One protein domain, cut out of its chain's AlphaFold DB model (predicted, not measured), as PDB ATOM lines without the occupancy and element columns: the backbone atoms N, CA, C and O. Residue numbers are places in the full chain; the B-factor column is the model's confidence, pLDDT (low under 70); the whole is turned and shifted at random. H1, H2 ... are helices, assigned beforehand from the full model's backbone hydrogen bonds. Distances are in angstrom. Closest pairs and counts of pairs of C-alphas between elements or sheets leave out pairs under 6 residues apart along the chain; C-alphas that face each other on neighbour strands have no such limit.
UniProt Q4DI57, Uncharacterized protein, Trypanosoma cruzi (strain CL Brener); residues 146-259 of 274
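Overview. This is residues 146 to 259 of the 274 residues of an uncharacterized protein of Trypanosoma cruzi (strain CL Brener) (UniProt Q4DI57). Helices H1, H4 and H5 cross steeply in a core, H2, H3 and H6 lie towards H1's far end, and residues 252 to 257 stick out. The printed part, 114 residues with six named helices, is all helix. It is compact: radius of gyration of the C-alphas 14.5 A, spans 38 by 38 by 27 A.

Arrangement. H1, residues 147 to 164, touches H4, residues 184 to 197, C-alphas 153 and 187 closest, 4.8 A, and H5, residues 203 to 217, C-alphas 148 and 203 closest, 4.6 A, at steep tilts of 53 and 55 degrees. H6, residues 237 to 248, only just touches H5, with 3 C-alpha pairs within 8 A. Every O i to N i+4 pair is within hydrogen-bond range in H1, H5 and H6, 9 of 10 in H4.

Along the chain. H1 begins at C-alpha 147 (39.985, 36.013, -21.471); H6 ends at C-alpha 248 (15.519, 15.549, -24.953). H2, residues 167 to 170, is close but not clearly touching H3, residues 173 to 179.

Size, cuts and confidence. The printed part has no cut; H5 to H6 is a long link; pLDDT is under 70 at residues 219 and 248 to 259.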
ATOM      1  N   ASP A 146      41.580  34.180 -25.751       91.65
ATOM      2  CA  ASP A 146      41.541  35.362 -24.904       91.65
ATOM      3  C   ASP A 146      40.725  35.119 -23.621       91.65
ATOM      4  O   ASP A 146      40.102  34.073 -23.409       91.65
ATOM      5  N   LEU A 147      40.722  36.108 -22.728       92.88
ATOM      6  CA  LEU A 147      39.985  36.013 -21.471       92.88
ATOM      7  C   LEU A 147      38.481  35.762 -21.692       92.88
ATOM      8  O   LEU A 147      37.871  35.015 -20.928       92.88
ATOM      9  N   LYS A 148      37.883  36.346 -22.737       92.55
ATOM     10  CA  LYS A 148      36.446  36.214 -23.013       92.55
ATOM     11  C   LYS A 148      36.097  34.784 -23.418       92.55
ATOM     12  O   LYS A 148      35.148  34.226 -22.874       92.55
ATOM     13  N   MET A 149      36.881  34.189 -24.319       94.78
ATOM     14  CA  MET A 149      36.745  32.792 -24.739       94.78
ATOM     15  C   MET A 149      36.919  31.839 -23.559       94.78
ATOM     16  O   MET A 149      36.112  30.931 -23.384       94.78
ATOM     17  N   ASN A 150      37.925  32.077 -22.713       95.09
ATOM     18  CA  ASN A 150      38.169  31.257 -21.527       95.09
ATOM     19  C   ASN A 150      36.999  31.292 -20.536       95.09
ATOM     20  O   ASN A 150      36.566  30.242 -20.061       95.09
ATOM     21  N   ILE A 151      36.460  32.481 -20.245       95.98
ATOM     22  CA  ILE A 151      35.303  32.616 -19.350       95.98
ATOM     23  C   ILE A 151      34.067  31.962 -19.975       95.98
ATOM     24  O   ILE A 151      33.391  31.191 -19.300       95.98
ATOM     25  N   ALA A 152      33.787  32.214 -21.258       94.94
ATOM     26  CA  ALA A 152      32.648  31.611 -21.950       94.94
ATOM     27  C   ALA A 152      32.715  30.075 -21.935       94.94
ATOM     28  O   ALA A 152      31.726  29.421 -21.613       94.94
ATOM     29  N   ALA A 153      33.891  29.499 -22.194       95.49
ATOM     30  CA  ALA A 153      34.105  28.056 -22.152       95.49
ATOM     31  C   ALA A 153      33.851  27.459 -20.757       95.49
ATOM     32  O   ALA A 153      33.221  26.409 -20.638       95.49
ATOM     33  N   ARG A 154      34.279  28.147 -19.689       95.58
ATOM     34  CA  ARG A 154      34.004  27.734 -18.300       95.58
ATOM     35  C   ARG A 154      32.537  27.885 -17.911       95.58
ATOM     36  O   ARG A 154      32.031  27.059 -17.159       95.58
ATOM     37  N   LEU A 155      31.842  28.899 -18.428       95.03
ATOM     38  CA  LEU A 155      30.396  29.032 -18.243       95.03
ATOM     39  C   LEU A 155      29.639  27.887 -18.919       95.03
ATOM     40  O   LEU A 155      28.707  27.362 -18.320       95.03
ATOM     41  N   MET A 156      30.062  27.464 -20.115       92.46
ATOM     42  CA  MET A 156      29.470  26.309 -20.801       92.46
ATOM     43  C   MET A 156      29.722  25.000 -20.048       92.46
ATOM     44  O   MET A 156      28.786  24.236 -19.831       92.46
ATOM     45  N   GLU A 157      30.953  24.764 -19.586       92.43
ATOM     46  CA  GLU A 157      31.286  23.612 -18.736       92.43
ATOM     47  C   GLU A 157      30.422  23.589 -17.464       92.43
ATOM     48  O   GLU A 157      29.796  22.576 -17.149       92.43
ATOM     49  N   LYS A 158      30.320  24.730 -16.765       92.04
ATOM     50  CA  LYS A 158      29.475  24.864 -15.575       92.04
ATOM     51  C   LYS A 158      27.999  24.621 -15.884       92.04
ATOM     52  O   LYS A 158      27.339  23.936 -15.117       92.04
ATOM     53  N   PHE A 159      27.482  25.175 -16.977       89.37
ATOM     54  CA  PHE A 159      26.091  24.984 -17.376       89.37
ATOM     55  C   PHE A 159      25.768  23.504 -17.603       89.37
ATOM     56  O   PHE A 159      24.754  23.018 -17.105       89.37
ATOM     57  N   VAL A 160      26.640  22.777 -18.311       89.50
ATOM     58  CA  VAL A 160      26.476  21.331 -18.534       89.50
ATOM     59  C   VAL A 160      26.476  20.581 -17.205       89.50
ATOM     60  O   VAL A 160      25.612  19.736 -16.981       89.50
ATOM     61  N   PHE A 161      27.400  20.923 -16.306       90.89
ATOM     62  CA  PHE A 161      27.432  20.347 -14.967       90.89
ATOM     63  C   PHE A 161      26.133  20.622 -14.198       90.89
ATOM     64  O   PHE A 161      25.472  19.681 -13.778       90.89
ATOM     65  N   ASP A 162      25.717  21.881 -14.067       89.76
ATOM     66  CA  ASP A 162      24.528  22.255 -13.290       89.76
ATOM     67  C   ASP A 162      23.228  21.654 -13.863       89.76
ATOM     68  O   ASP A 162      22.299  21.371 -13.110       89.76
ATOM     69  N   THR A 163      23.155  21.463 -15.185       88.07
ATOM     70  CA  THR A 163      21.943  20.983 -15.872       88.07
ATOM     71  C   THR A 163      21.821  19.463 -15.849       88.07
ATOM     72  O   THR A 163      20.715  18.941 -15.711       88.07
ATOM     73  N   TYR A 164      22.937  18.744 -15.997       87.73
ATOM     74  CA  TYR A 164      22.901  17.299 -16.230       87.73
ATOM     75  C   TYR A 164      23.581  16.462 -15.149       87.73
ATOM     76  O   TYR A 164      23.326  15.259 -15.075       87.73
ATOM     77  N   TYR A 165      24.433  17.045 -14.304       88.74
ATOM     78  CA  TYR A 165      25.058  16.269 -13.244       88.74
ATOM     79  C   TYR A 165      24.016  15.846 -12.207       88.74
ATOM     80  O   TYR A 165      23.354  16.655 -11.560       88.74
ATOM     81  N   ASN A 166      23.924  14.538 -12.008       86.59
ATOM     82  CA  ASN A 166      23.129  13.925 -10.961       86.59
ATOM     83  C   ASN A 166      23.958  12.816 -10.314       86.59
ATOM     84  O   ASN A 166      24.304  11.827 -10.967       86.59
ATOM     85  N   SER A 167      24.261  12.969  -9.024       87.91
ATOM     86  CA  SER A 167      25.118  12.041  -8.277       87.91
ATOM     87  C   SER A 167      24.599  10.601  -8.273       87.91
ATOM     88  O   SER A 167      25.392   9.667  -8.186       87.91
ATOM     89  N   THR A 168      23.283  10.405  -8.394       86.41
ATOM     90  CA  THR A 168      22.651   9.079  -8.420       86.41
ATOM     91  C   THR A 168      22.937   8.331  -9.723       86.41
ATOM     92  O   THR A 168      23.100   7.114  -9.698       86.41
ATOM     93  N   TYR A 169      23.019   9.041 -10.853       82.28
ATOM     94  CA  TYR A 169      23.206   8.432 -12.177       82.28
ATOM     95  C   TYR A 169      24.661   8.445 -12.646       82.28
ATOM     96  O   TYR A 169      25.099   7.511 -13.312       82.28
ATOM     97  N   HIS A 170      25.413   9.487 -12.293       82.08
ATOM     98  CA  HIS A 170      26.758   9.723 -12.824       82.08
ATOM     99  C   HIS A 170      27.878   9.412 -11.826       82.08
ATOM    100  O   HIS A 170      29.055   9.464 -12.183       82.08
ATOM    101  N   GLY A 171      27.531   9.077 -10.581       85.81
ATOM    102  CA  GLY A 171      28.504   8.811  -9.531       85.81
ATOM    103  C   GLY A 171      29.262  10.074  -9.124       85.81
ATOM    104  O   GLY A 171      28.671  11.116  -8.826       85.81
ATOM    105  N   SER A 172      30.590   9.976  -9.069       90.45
ATOM    106  CA  SER A 172      31.434  11.092  -8.630       90.45
ATOM    107  C   SER A 172      31.486  12.228  -9.657       90.45
ATOM    108  O   SER A 172      31.381  12.010 -10.863       90.45
ATOM    109  N   VAL A 173      31.717  13.451  -9.170       89.04
ATOM    110  CA  VAL A 173      31.943  14.631 -10.022       89.04
ATOM    111  C   VAL A 173      33.087  14.382 -11.007       89.04
ATOM    112  O   VAL A 173      32.950  14.680 -12.187       89.04
ATOM    113  N   GLU A 174      34.190  13.786 -10.554       87.01
ATOM    114  CA  GLU A 174      35.352  13.514 -11.406       87.01
ATOM    115  C   GLU A 174      35.008  12.588 -12.581       87.01
ATOM    116  O   GLU A 174      35.367  12.880 -13.720       87.01
ATOM    117  N   GLN A 175      34.248  11.517 -12.330       85.32
ATOM    118  CA  GLN A 175      33.806  10.597 -13.382       85.32
ATOM    119  C   GLN A 175      32.913  11.290 -14.412       85.32
ATOM    120  O   GLN A 175      33.100  11.076 -15.610       85.32
ATOM    121  N   PHE A 176      31.982  12.136 -13.964       87.88
ATOM    122  CA  PHE A 176      31.130  12.909 -14.865       87.88
ATOM    123  C   PHE A 176      31.955  13.868 -15.730       87.88
ATOM    124  O   PHE A 176      31.837  13.855 -16.956       87.88
ATOM    125  N   MET A 177      32.842  14.644 -15.101       86.84
ATOM    126  CA  MET A 177      33.686  15.624 -15.790       86.84
ATOM    127  C   MET A 177      34.642  14.975 -16.798       86.84
ATOM    128  O   MET A 177      34.945  15.577 -17.822       86.84
ATOM    129  N   GLN A 178      35.107  13.752 -16.530       82.41
ATOM    130  CA  GLN A 178      36.024  13.033 -17.418       82.41
ATOM    131  C   GLN A 178      35.337  12.266 -18.551       82.41
ATOM    132  O   GLN A 178      36.008  11.965 -19.531       82.41
ATOM    133  N   ARG A 179      34.059  11.879 -18.421       82.31
ATOM    134  CA  ARG A 179      33.407  10.955 -19.373       82.31
ATOM    135  C   ARG A 179      32.232  11.549 -20.130       82.31
ATOM    136  O   ARG A 179      32.095  11.262 -21.315       82.31
ATOM    137  N   GLU A 180      31.412  12.347 -19.457       83.27
ATOM    138  CA  GLU A 180      30.127  12.825 -19.986       83.27
ATOM    139  C   GLU A 180      30.163  14.325 -20.293       83.27
ATOM    140  O   GLU A 180      29.541  14.776 -21.252       83.27
ATOM    141  N   SER A 181      30.939  15.107 -19.535       87.29
ATOM    142  CA  SER A 181      31.134  16.526 -19.834       87.29
ATOM    143  C   SER A 181      32.160  16.714 -20.954       87.29
ATOM    144  O   SER A 181      33.280  16.203 -20.855       87.29
ATOM    145  N   PRO A 182      31.851  17.499 -22.002       89.09
ATOM    146  CA  PRO A 182      32.871  17.957 -22.931       89.09
ATOM    147  C   PRO A 182      33.955  18.764 -22.202       89.09
ATOM    148  O   PRO A 182      33.628  19.558 -21.312       89.09
ATOM    149  N   PRO A 183      35.238  18.603 -22.572       87.31
ATOM    150  CA  PRO A 183      36.320  19.351 -21.946       87.31
ATOM    151  C   PRO A 183      36.220  20.849 -22.269       87.31
ATOM    152  O   PRO A 183      35.694  21.255 -23.303       87.31
ATOM    153  N   VAL A 184      36.810  21.701 -21.431       91.11
ATOM    154  CA  VAL A 184      36.863  23.158 -21.682       91.11
ATOM    155  C   VAL A 184      37.461  23.501 -23.040       91.11
ATOM    156  O   VAL A 184      36.996  24.430 -23.699       91.11
ATOM    157  N   THR A 185      38.467  22.747 -23.477       90.79
ATOM    158  CA  THR A 185      39.148  22.988 -24.752       90.79
ATOM    159  C   THR A 185      38.256  22.751 -25.959       90.79
ATOM    160  O   THR A 185      38.390  23.440 -26.969       90.79
ATOM    161  N   TYR A 186      37.256  21.883 -25.818       90.94
ATOM    162  CA  TYR A 186      36.199  21.740 -26.804       90.94
ATOM    163  C   TYR A 186      35.359  23.032 -26.904       90.94
ATOM    164  O   TYR A 186      35.204  23.584 -27.992       90.94
ATOM    165  N   TRP A 187      34.917  23.617 -25.786       92.81
ATOM    166  CA  TRP A 187      34.165  24.884 -25.813       92.81
ATOM    167  C   TRP A 187      35.002  26.069 -26.307       92.81
ATOM    168  O   TRP A 187      34.492  26.938 -27.016       92.81
ATOM    169  N   GLN A 188      36.294  26.094 -25.978       94.34
ATOM    170  CA  GLN A 188      37.234  27.075 -26.519       94.34
ATOM    171  C   GLN A 188      37.352  26.962 -28.042       94.34
ATOM    172  O   GLN A 188      37.361  27.994 -28.703       94.34
ATOM    173  N   ALA A 189      37.409  25.752 -28.610       92.35
ATOM    174  CA  ALA A 189      37.452  25.546 -30.060       92.35
ATOM    175  C   ALA A 189      36.219  26.133 -30.760       92.35
ATOM    176  O   ALA A 189      36.356  26.864 -31.742       92.35
ATOM    177  N   HIS A 190      35.027  25.909 -30.204       89.55
ATOM    178  CA  HIS A 190      33.796  26.528 -30.700       89.55
ATOM    179  C   HIS A 190      33.827  28.052 -30.594       89.55
ATOM    180  O   HIS A 190      33.580  28.748 -31.581       89.55
ATOM    181  N   GLY A 191      34.178  28.577 -29.417       90.85
ATOM    182  CA  GLY A 191      34.294  30.018 -29.203       90.85
ATOM    183  C   GLY A 191      35.311  30.666 -30.142       90.85
ATOM    184  O   GLY A 191      35.051  31.735 -30.685       90.85
ATOM    185  N   TYR A 192      36.429  29.988 -30.396       92.09
ATOM    186  CA  TYR A 192      37.480  30.438 -31.300       92.09
ATOM    187  C   TYR A 192      37.001  30.534 -32.747       92.09
ATOM    188  O   TYR A 192      37.280  31.526 -33.419       92.09
ATOM    189  N   THR A 193      36.283  29.524 -33.239       88.90
ATOM    190  CA  THR A 193      35.726  29.545 -34.598       88.90
ATOM    191  C   THR A 193      34.675  30.642 -34.736       88.90
ATOM    192  O   THR A 193      34.766  31.449 -35.658       88.90
ATOM    193  N   LEU A 194      33.754  30.757 -33.774       86.60
ATOM    194  CA  LEU A 194      32.717  31.791 -33.793       86.60
ATOM    195  C   LEU A 194      33.308  33.202 -33.739       86.60
ATOM    196  O   LEU A 194      32.885  34.065 -34.501       86.60
ATOM    197  N   ALA A 195      34.312  33.449 -32.894       86.76
ATOM    198  CA  ALA A 195      34.946  34.763 -32.759       86.76
ATOM    199  C   ALA A 195      35.700  35.226 -34.020       86.76
ATOM    200  O   ALA A 195      36.067  36.396 -34.129       86.76
ATOM    201  N   ARG A 196      35.956  34.324 -34.977       85.17
ATOM    202  CA  ARG A 196      36.517  34.686 -36.288       85.17
ATOM    203  C   ARG A 196      35.458  35.157 -37.278       85.17
ATOM    204  O   ARG A 196      35.810  35.874 -38.211       85.17
ATOM    205  N   GLU A 197      34.214  34.734 -37.098       83.65
ATOM    206  CA  GLU A 197      33.093  35.049 -37.989       83.65
ATOM    207  C   GLU A 197      32.235  36.195 -37.444       83.65
ATOM    208  O   GLU A 197      31.713  37.000 -38.213       83.65
ATOM    209  N   TYR A 198      32.143  36.312 -36.119       82.90
ATOM    210  CA  TYR A 198      31.305  37.280 -35.423       82.90
ATOM    211  C   TYR A 198      32.118  38.062 -34.386       82.90
ATOM    212  O   TYR A 198      33.008  37.525 -33.725       82.90
ATOM    213  N   GLN A 199      31.792  39.343 -34.219       82.95
ATOM    214  CA  GLN A 199      32.375  40.172 -33.165       82.95
ATOM    215  C   GLN A 199      31.609  39.982 -31.853       82.95
ATOM    216  O   GLN A 199      30.382  40.048 -31.829       82.95
ATOM    217  N   PHE A 200      32.344  39.780 -30.756       81.66
ATOM    218  CA  PHE A 200      31.777  39.628 -29.418       81.66
ATOM    219  C   PHE A 200      32.430  40.590 -28.425       81.66
ATOM    220  O   PHE A 200      33.610  40.474 -28.066       81.66
ATOM    221  N   ASP A 201      31.633  41.510 -27.892       84.94
ATOM    222  CA  ASP A 201      32.116  42.468 -26.898       84.94
ATOM    223  C   ASP A 201      32.208  41.864 -25.496       84.94
ATOM    224  O   ASP A 201      33.046  42.287 -24.696       84.94
ATOM    225  N   HIS A 202      31.427  40.820 -25.209       90.17
ATOM    226  CA  HIS A 202      31.316  40.238 -23.877       90.17
ATOM    227  C   HIS A 202      31.253  38.704 -23.899       90.17
ATOM    228  O   HIS A 202      30.679  38.096 -24.802       90.17
ATOM    229  N   HIS A 203      31.809  38.067 -22.863       89.99
ATOM    230  CA  HIS A 203      31.868  36.604 -22.746       89.99
ATOM    231  C   HIS A 203      30.480  35.953 -22.620       89.99
ATOM    232  O   HIS A 203      30.293  34.832 -23.077       89.99
ATOM    233  N   VAL A 204      29.495  36.657 -22.044       91.67
ATOM    234  CA  VAL A 204      28.100  36.179 -21.949       91.67
ATOM    235  C   VAL A 204      27.467  36.048 -23.332       91.67
ATOM    236  O   VAL A 204      26.814  35.046 -23.598       91.67
ATOM    237  N   THR A 205      27.691  37.021 -24.223       89.60
ATOM    238  CA  THR A 205      27.197  36.954 -25.605       89.60
ATOM    239  C   THR A 205      27.832  35.777 -26.330       89.60
ATOM    240  O   THR A 205      27.123  34.995 -26.946       89.60
ATOM    241  N   LEU A 206      29.148  35.591 -26.178       89.36
ATOM    242  CA  LEU A 206      29.850  34.453 -26.768       89.36
ATOM    243  C   LEU A 206      29.318  33.107 -26.250       89.36
ATOM    244  O   LEU A 206      29.012  32.233 -27.051       89.36
ATOM    245  N   ALA A 207      29.168  32.943 -24.931       89.94
ATOM    246  CA  ALA A 207      28.601  31.729 -24.337       89.94
ATOM    247  C   ALA A 207      27.172  31.473 -24.840       89.94
ATOM    248  O   ALA A 207      26.836  30.353 -25.219       89.94
ATOM    249  N   GLY A 208      26.361  32.531 -24.914       87.99
ATOM    250  CA  GLY A 208      25.015  32.480 -25.468       87.99
ATOM    251  C   GLY A 208      24.998  31.983 -26.915       87.99
ATOM    252  O   GLY A 208      24.296  31.039 -27.264       87.99
ATOM    253  N   THR A 209      25.847  32.563 -27.757       85.66
ATOM    254  CA  THR A 209      25.967  32.160 -29.158       85.66
ATOM    255  C   THR A 209      26.495  30.735 -29.303       85.66
ATOM    256  O   THR A 209      25.995  30.008 -30.160       85.66
ATOM    257  N   ILE A 210      27.438  30.291 -28.464       87.40
ATOM    258  CA  ILE A 210      27.887  28.889 -28.442       87.40
ATOM    259  C   ILE A 210      26.704  27.965 -28.139       87.40
ATOM    260  O   ILE A 210      26.483  27.024 -28.895       87.40
ATOM    261  N   ALA A 211      25.922  28.233 -27.090       85.36
ATOM    262  CA  ALA A 211      24.810  27.360 -26.713       85.36
ATOM    263  C   ALA A 211      23.706  27.325 -27.786       85.36
ATOM    264  O   ALA A 211      23.184  26.256 -28.099       85.36
ATOM    265  N   GLN A 212      23.392  28.470 -28.407       81.11
ATOM    266  CA  GLN A 212      22.426  28.535 -29.509       81.11
ATOM    267  C   GLN A 212      22.910  27.752 -30.741       81.11
ATOM    268  O   GLN A 212      22.152  26.971 -31.314       81.11
ATOM    269  N   ASN A 213      24.175  27.924 -31.145       78.31
ATOM    270  CA  ASN A 213      24.742  27.183 -32.276       78.31
ATOM    271  C   ASN A 213      24.867  25.688 -31.971       78.31
ATOM    272  O   ASN A 213      24.663  24.872 -32.864       78.31
ATOM    273  N   PHE A 214      25.158  25.327 -30.720       77.96
ATOM    274  CA  PHE A 214      25.174  23.938 -30.281       77.96
ATOM    275  C   PHE A 214      23.793  23.296 -30.455       77.96
ATOM    276  O   PHE A 214      23.679  22.258 -31.098       77.96
ATOM    277  N   ALA A 215      22.731  23.956 -29.985       71.62
ATOM    278  CA  ALA A 215      21.363  23.466 -30.151       71.62
ATOM    279  C   ALA A 215      20.959  23.312 -31.629       71.62
ATOM    280  O   ALA A 215      20.233  22.382 -31.971       71.62
ATOM    281  N   LYS A 216      21.435  24.212 -32.499       72.33
ATOM    282  CA  LYS A 216      21.051  24.248 -33.914       72.33
ATOM    283  C   LYS A 216      21.832  23.284 -34.804       72.33
ATOM    284  O   LYS A 216      21.249  22.701 -35.703       72.33
ATOM    285  N   TYR A 217      23.144  23.171 -34.617       71.76
ATOM    286  CA  TYR A 217      24.017  22.490 -35.580       71.76
ATOM    287  C   TYR A 217      24.616  21.193 -35.048       71.76
ATOM    288  O   TYR A 217      25.103  20.367 -35.828       71.76
ATOM    289  N   TYR A 218      24.627  21.001 -33.729       73.03
ATOM    290  CA  TYR A 218      25.425  19.931 -33.171       73.03
ATOM    291  C   TYR A 218      24.774  18.559 -33.366       73.03
ATOM    292  O   TYR A 218      23.616  18.307 -33.025       73.03
ATOM    293  N   GLY A 219      25.565  17.642 -33.929       69.85
ATOM    294  CA  GLY A 219      25.119  16.317 -34.348       69.85
ATOM    295  C   GLY A 219      24.472  16.303 -35.734       69.85
ATOM    296  O   GLY A 219      24.117  15.226 -36.202       69.85
ATOM    297  N   GLU A 220      24.337  17.462 -36.387       78.99
ATOM    298  CA  GLU A 220      23.852  17.575 -37.768       78.99
ATOM    299  C   GLU A 220      25.004  17.759 -38.763       78.99
ATOM    300  O   GLU A 220      25.025  17.105 -39.803       78.99
ATOM    301  N   PHE A 221      25.998  18.590 -38.423       78.75
ATOM    302  CA  PHE A 221      27.142  18.892 -39.291       78.75
ATOM    303  C   PHE A 221      28.453  18.779 -38.531       78.75
ATOM    304  O   PHE A 221      28.568  19.376 -37.466       78.75
ATOM    305  N   ALA A 222      29.434  18.060 -39.088       77.29
ATOM    306  CA  ALA A 222      30.777  17.923 -38.525       77.29
ATOM    307  C   ALA A 222      31.389  19.292 -38.181       77.29
ATOM    308  O   ALA A 222      31.369  20.207 -39.008       77.29
ATOM    309  N   PHE A 223      31.940  19.417 -36.974       84.84
ATOM    310  CA  PHE A 223      32.645  20.618 -36.540       84.84
ATOM    311  C   PHE A 223      34.135  20.307 -36.447       84.84
ATOM    312  O   PHE A 223      34.583  19.586 -35.554       84.84
ATOM    313  N   ASP A 224      34.901  20.854 -37.389       85.12
ATOM    314  CA  ASP A 224      36.340  20.618 -37.466       85.12
ATOM    315  C   ASP A 224      37.086  21.340 -36.339       85.12
ATOM    316  O   ASP A 224      36.799  22.490 -35.988       85.12
ATOM    317  N   ASN A 225      38.087  20.665 -35.788       89.82
ATOM    318  CA  ASN A 225      38.932  21.205 -34.748       89.82
ATOM    319  C   ASN A 225      39.873  22.273 -35.345       89.82
ATOM    320  O   ASN A 225      40.780  21.946 -36.120       89.82
ATOM    321  N   PRO A 226      39.760  23.553 -34.937       90.11
ATOM    322  CA  PRO A 226      40.542  24.637 -35.525       90.11
ATOM    323  C   PRO A 226      42.053  24.518 -35.281       90.11
ATOM    324  O   PRO A 226      42.821  25.216 -35.951       90.11
ATOM    325  N   TYR A 227      42.490  23.690 -34.322       90.64
ATOM    326  CA  TYR A 227      43.906  23.485 -34.024       90.64
ATOM    327  C   TYR A 227      44.471  22.131 -34.428       90.64
ATOM    328  O   TYR A 227      45.690  22.003 -34.502       90.64
ATOM    329  N   CYS A 228      43.627  21.158 -34.760       91.14
ATOM    330  CA  CYS A 228      44.052  19.909 -35.375       91.14
ATOM    331  C   CYS A 228      43.159  19.620 -36.590       91.14
ATOM    332  O   CYS A 228      42.169  18.906 -36.451       91.14
ATOM    333  N   PRO A 229      43.498  20.164 -37.778       87.79
ATOM    334  CA  PRO A 229      42.664  20.036 -38.968       87.79
ATOM    335  C   PRO A 229      42.329  18.582 -39.298       87.79
ATOM    336  O   PRO A 229      43.222  17.726 -39.294       87.79
ATOM    337  N   GLY A 230      41.067  18.343 -39.638       87.10
ATOM    338  CA  GLY A 230      40.532  17.033 -39.981       87.10
ATOM    339  C   GLY A 230      39.922  16.289 -38.797       87.10
ATOM    340  O   GLY A 230      39.209  15.312 -39.016       87.10
ATOM    341  N   GLU A 231      40.173  16.715 -37.560       88.56
ATOM    342  CA  GLU A 231      39.515  16.134 -36.395       88.56
ATOM    343  C   GLU A 231      38.110  16.725 -36.225       88.56
ATOM    344  O   GLU A 231      37.952  17.897 -35.903       88.56
ATOM    345  N   ASP A 232      37.084  15.886 -36.345       87.70
ATOM    346  CA  ASP A 232      35.698  16.268 -36.095       87.70
ATOM    347  C   ASP A 232      35.373  16.130 -34.603       87.70
ATOM    348  O   ASP A 232      35.283  15.021 -34.056       87.70
ATOM    349  N   LEU A 233      35.158  17.265 -33.937       84.28
ATOM    350  CA  LEU A 233      34.813  17.317 -32.518       84.28
ATOM    351  C   LEU A 233      33.442  16.682 -32.228       84.28
ATOM    352  O   LEU A 233      33.218  16.195 -31.117       84.28
ATOM    353  N   ASN A 234      32.570  16.546 -33.230       81.42
ATOM    354  CA  ASN A 234      31.270  15.884 -33.088       81.42
ATOM    355  C   ASN A 234      31.360  14.375 -32.887       81.42
ATOM    356  O   ASN A 234      30.383  13.741 -32.482       81.42
ATOM    357  N   THR A 235      32.526  13.787 -33.143       82.19
ATOM    358  CA  THR A 235      32.765  12.357 -32.926       82.19
ATOM    359  C   THR A 235      33.218  12.032 -31.500       82.19
ATOM    360  O   THR A 235      33.365  10.861 -31.161       82.19
ATOM    361  N   ILE A 236      33.424  13.040 -30.644       85.88
ATOM    362  CA  ILE A 236      33.748  12.845 -29.227       85.88
ATOM    363  C   ILE A 236      32.509  12.297 -28.502       85.88
ATOM    364  O   ILE A 236      31.433  12.894 -28.555       85.88
ATOM    365  N   SER A 237      32.657  11.175 -27.789       84.56
ATOM    366  CA  SER A 237      31.521  10.469 -27.178       84.56
ATOM    367  C   SER A 237      30.758  11.311 -26.152       84.56
ATOM    368  O   SER A 237      29.529  11.284 -26.153       84.56
ATOM    369  N   SER A 238      31.466  12.087 -25.319       85.69
ATOM    370  CA  SER A 238      30.851  12.995 -24.338       85.69
ATOM    371  C   SER A 238      29.959  14.024 -25.022       85.69
ATOM    372  O   SER A 238      28.866  14.330 -24.549       85.69
ATOM    373  N   VAL A 239      30.366  14.498 -26.201       87.41
ATOM    374  CA  VAL A 239      29.546  15.453 -26.925       87.41
ATOM    375  C   VAL A 239      28.379  14.778 -27.624       87.41
ATOM    376  O   VAL A 239      27.270  15.283 -27.535       87.41
ATOM    377  N   GLN A 240      28.561  13.603 -28.228       85.28
ATOM    378  CA  GLN A 240      27.435  12.832 -28.777       85.28
ATOM    379  C   GLN A 240      26.359  12.543 -27.725       85.28
ATOM    380  O   GLN A 240      25.165  12.578 -28.036       85.28
ATOM    381  N   TRP A 241      26.775  12.253 -26.489       85.55
ATOM    382  CA  TRP A 241      25.869  12.132 -25.355       85.55
ATOM    383  C   TRP A 241      25.166  13.461 -25.064       85.55
ATOM    384  O   TRP A 241      23.933  13.491 -25.033       85.55
ATOM    385  N   LEU A 242      25.921  14.560 -24.961       85.91
ATOM    386  CA  LEU A 242      25.365  15.887 -24.697       85.91
ATOM    387  C   LEU A 242      24.314  16.286 -25.740       85.91
ATOM    388  O   LEU A 242      23.271  16.811 -25.375       85.91
ATOM    389  N   CYS A 243      24.509  15.972 -27.020       83.69
ATOM    390  CA  CYS A 243      23.526  16.254 -28.076       83.69
ATOM    391  C   CYS A 243      22.215  15.519 -27.875       83.69
ATOM    392  O   CYS A 243      21.144  16.077 -28.099       83.69
ATOM    393  N   LYS A 244      22.295  14.243 -27.486       81.47
ATOM    394  CA  LYS A 244      21.107  13.433 -27.212       81.47
ATOM    395  C   LYS A 244      20.368  13.989 -26.002       81.47
ATOM    396  O   LYS A 244      19.154  14.134 -26.068       81.47
ATOM    397  N   ALA A 245      21.100  14.346 -24.947       79.87
ATOM    398  CA  ALA A 245      20.534  14.952 -23.747       79.87
ATOM    399  C   ALA A 245      19.899  16.323 -24.043       79.87
ATOM    400  O   ALA A 245      18.798  16.605 -23.582       79.87
ATOM    401  N   TRP A 246      20.541  17.153 -24.868       78.42
ATOM    402  CA  TRP A 246      20.036  18.472 -25.258       78.42
ATOM    403  C   TRP A 246      18.764  18.386 -26.102       78.42
ATOM    404  O   TRP A 246      17.827  19.135 -25.857       78.42
ATOM    405  N   LYS A 247      18.684  17.433 -27.043       70.67
ATOM    406  CA  LYS A 247      17.472  17.182 -27.849       70.67
ATOM    407  C   LYS A 247      16.295  16.643 -27.027       70.67
ATOM    408  O   LYS A 247      15.158  16.757 -27.467       70.67
ATOM    409  N   GLN A 248      16.557  16.036 -25.867       65.35
ATOM    410  CA  GLN A 248      15.519  15.549 -24.953       65.35
ATOM    411  C   GLN A 248      14.960  16.635 -24.032       65.35
ATOM    412  O   GLN A 248      13.917  16.400 -23.429       65.35
ATOM    413  N   ILE A 249      15.615  17.795 -23.915       59.13
ATOM    414  CA  ILE A 249      15.028  18.964 -23.257       59.13
ATOM    415  C   ILE A 249      14.025  19.552 -24.254       59.13
ATOM    416  O   ILE A 249      14.455  20.147 -25.247       59.13
ATOM    417  N   PRO A 250      12.704  19.403 -24.045       49.81
ATOM    418  CA  PRO A 250      11.749  20.078 -24.896       49.81
ATOM    419  C   PRO A 250      11.904  21.568 -24.610       49.81
ATOM    420  O   PRO A 250      11.694  22.025 -23.488       49.81
ATOM    421  N   MET A 251      12.262  22.341 -25.626       43.38
ATOM    422  CA  MET A 251      11.979  23.775 -25.624       43.38
ATOM    423  C   MET A 251      10.598  24.045 -26.228       43.38
ATOM    424  O   MET A 251      10.384  25.078 -26.847       43.38
ATOM    425  N   GLU A 252       9.666  23.106 -26.082       37.10
ATOM    426  CA  GLU A 252       8.267  23.307 -26.432       37.10
ATOM    427  C   GLU A 252       7.604  24.026 -25.254       37.10
ATOM    428  O   GLU A 252       7.637  23.532 -24.124       37.10
ATOM    429  N   ASP A 253       7.058  25.223 -25.475       41.11
ATOM    430  CA  ASP A 253       6.092  25.761 -24.516       41.11
ATOM    431  C   ASP A 253       4.758  25.002 -24.617       41.11
ATOM    432  O   ASP A 253       4.577  24.154 -25.489       41.11
ATOM    433  N   GLU A 254       3.827  25.262 -23.693       48.29
ATOM    434  CA  GLU A 254       2.541  24.543 -23.600       48.29
ATOM    435  C   GLU A 254       1.694  24.609 -24.890       48.29
ATOM    436  O   GLU A 254       0.741  23.849 -25.043       48.29
ATOM    437  N   GLU A 255       2.057  25.474 -25.840       51.56
ATOM    438  CA  GLU A 255       1.409  25.614 -27.145       51.56
ATOM    439  C   GLU A 255       2.108  24.811 -28.260       51.56
ATOM    440  O   GLU A 255       1.709  24.889 -29.421       51.56
ATOM    441  N   GLY A 256       3.130  24.013 -27.930       42.10
ATOM    442  CA  GLY A 256       3.882  23.205 -28.893       42.10
ATOM    443  C   GLY A 256       4.801  24.035 -29.791       42.10
ATOM    444  O   GLY A 256       5.250  23.550 -30.831       42.10
ATOM    445  N   ASN A 257       5.092  25.286 -29.416       41.57
ATOM    446  CA  ASN A 257       6.030  26.111 -30.159       41.57
ATOM    447  C   ASN A 257       7.451  25.820 -29.684       41.57
ATOM    448  O   ASN A 257       7.781  25.984 -28.508       41.57
ATOM    449  N   VAL A 258       8.319  25.443 -30.623       39.83
ATOM    450  CA  VAL A 258       9.758  25.323 -30.381       39.83
ATOM    451  C   VAL A 258      10.319  26.718 -30.102       39.83
ATOM    452  O   VAL A 258      10.450  27.545 -31.005       39.83
ATOM    453  N   ARG A 259      10.653  27.006 -28.844       38.70
ATOM    454  CA  ARG A 259      11.380  28.219 -28.470       38.70
ATOM    455  C   ARG A 259      12.847  28.065 -28.841       38.70
ATOM    456  O   ARG A 259      13.527  27.166 -28.363       38.70
TER     457      ARG A 259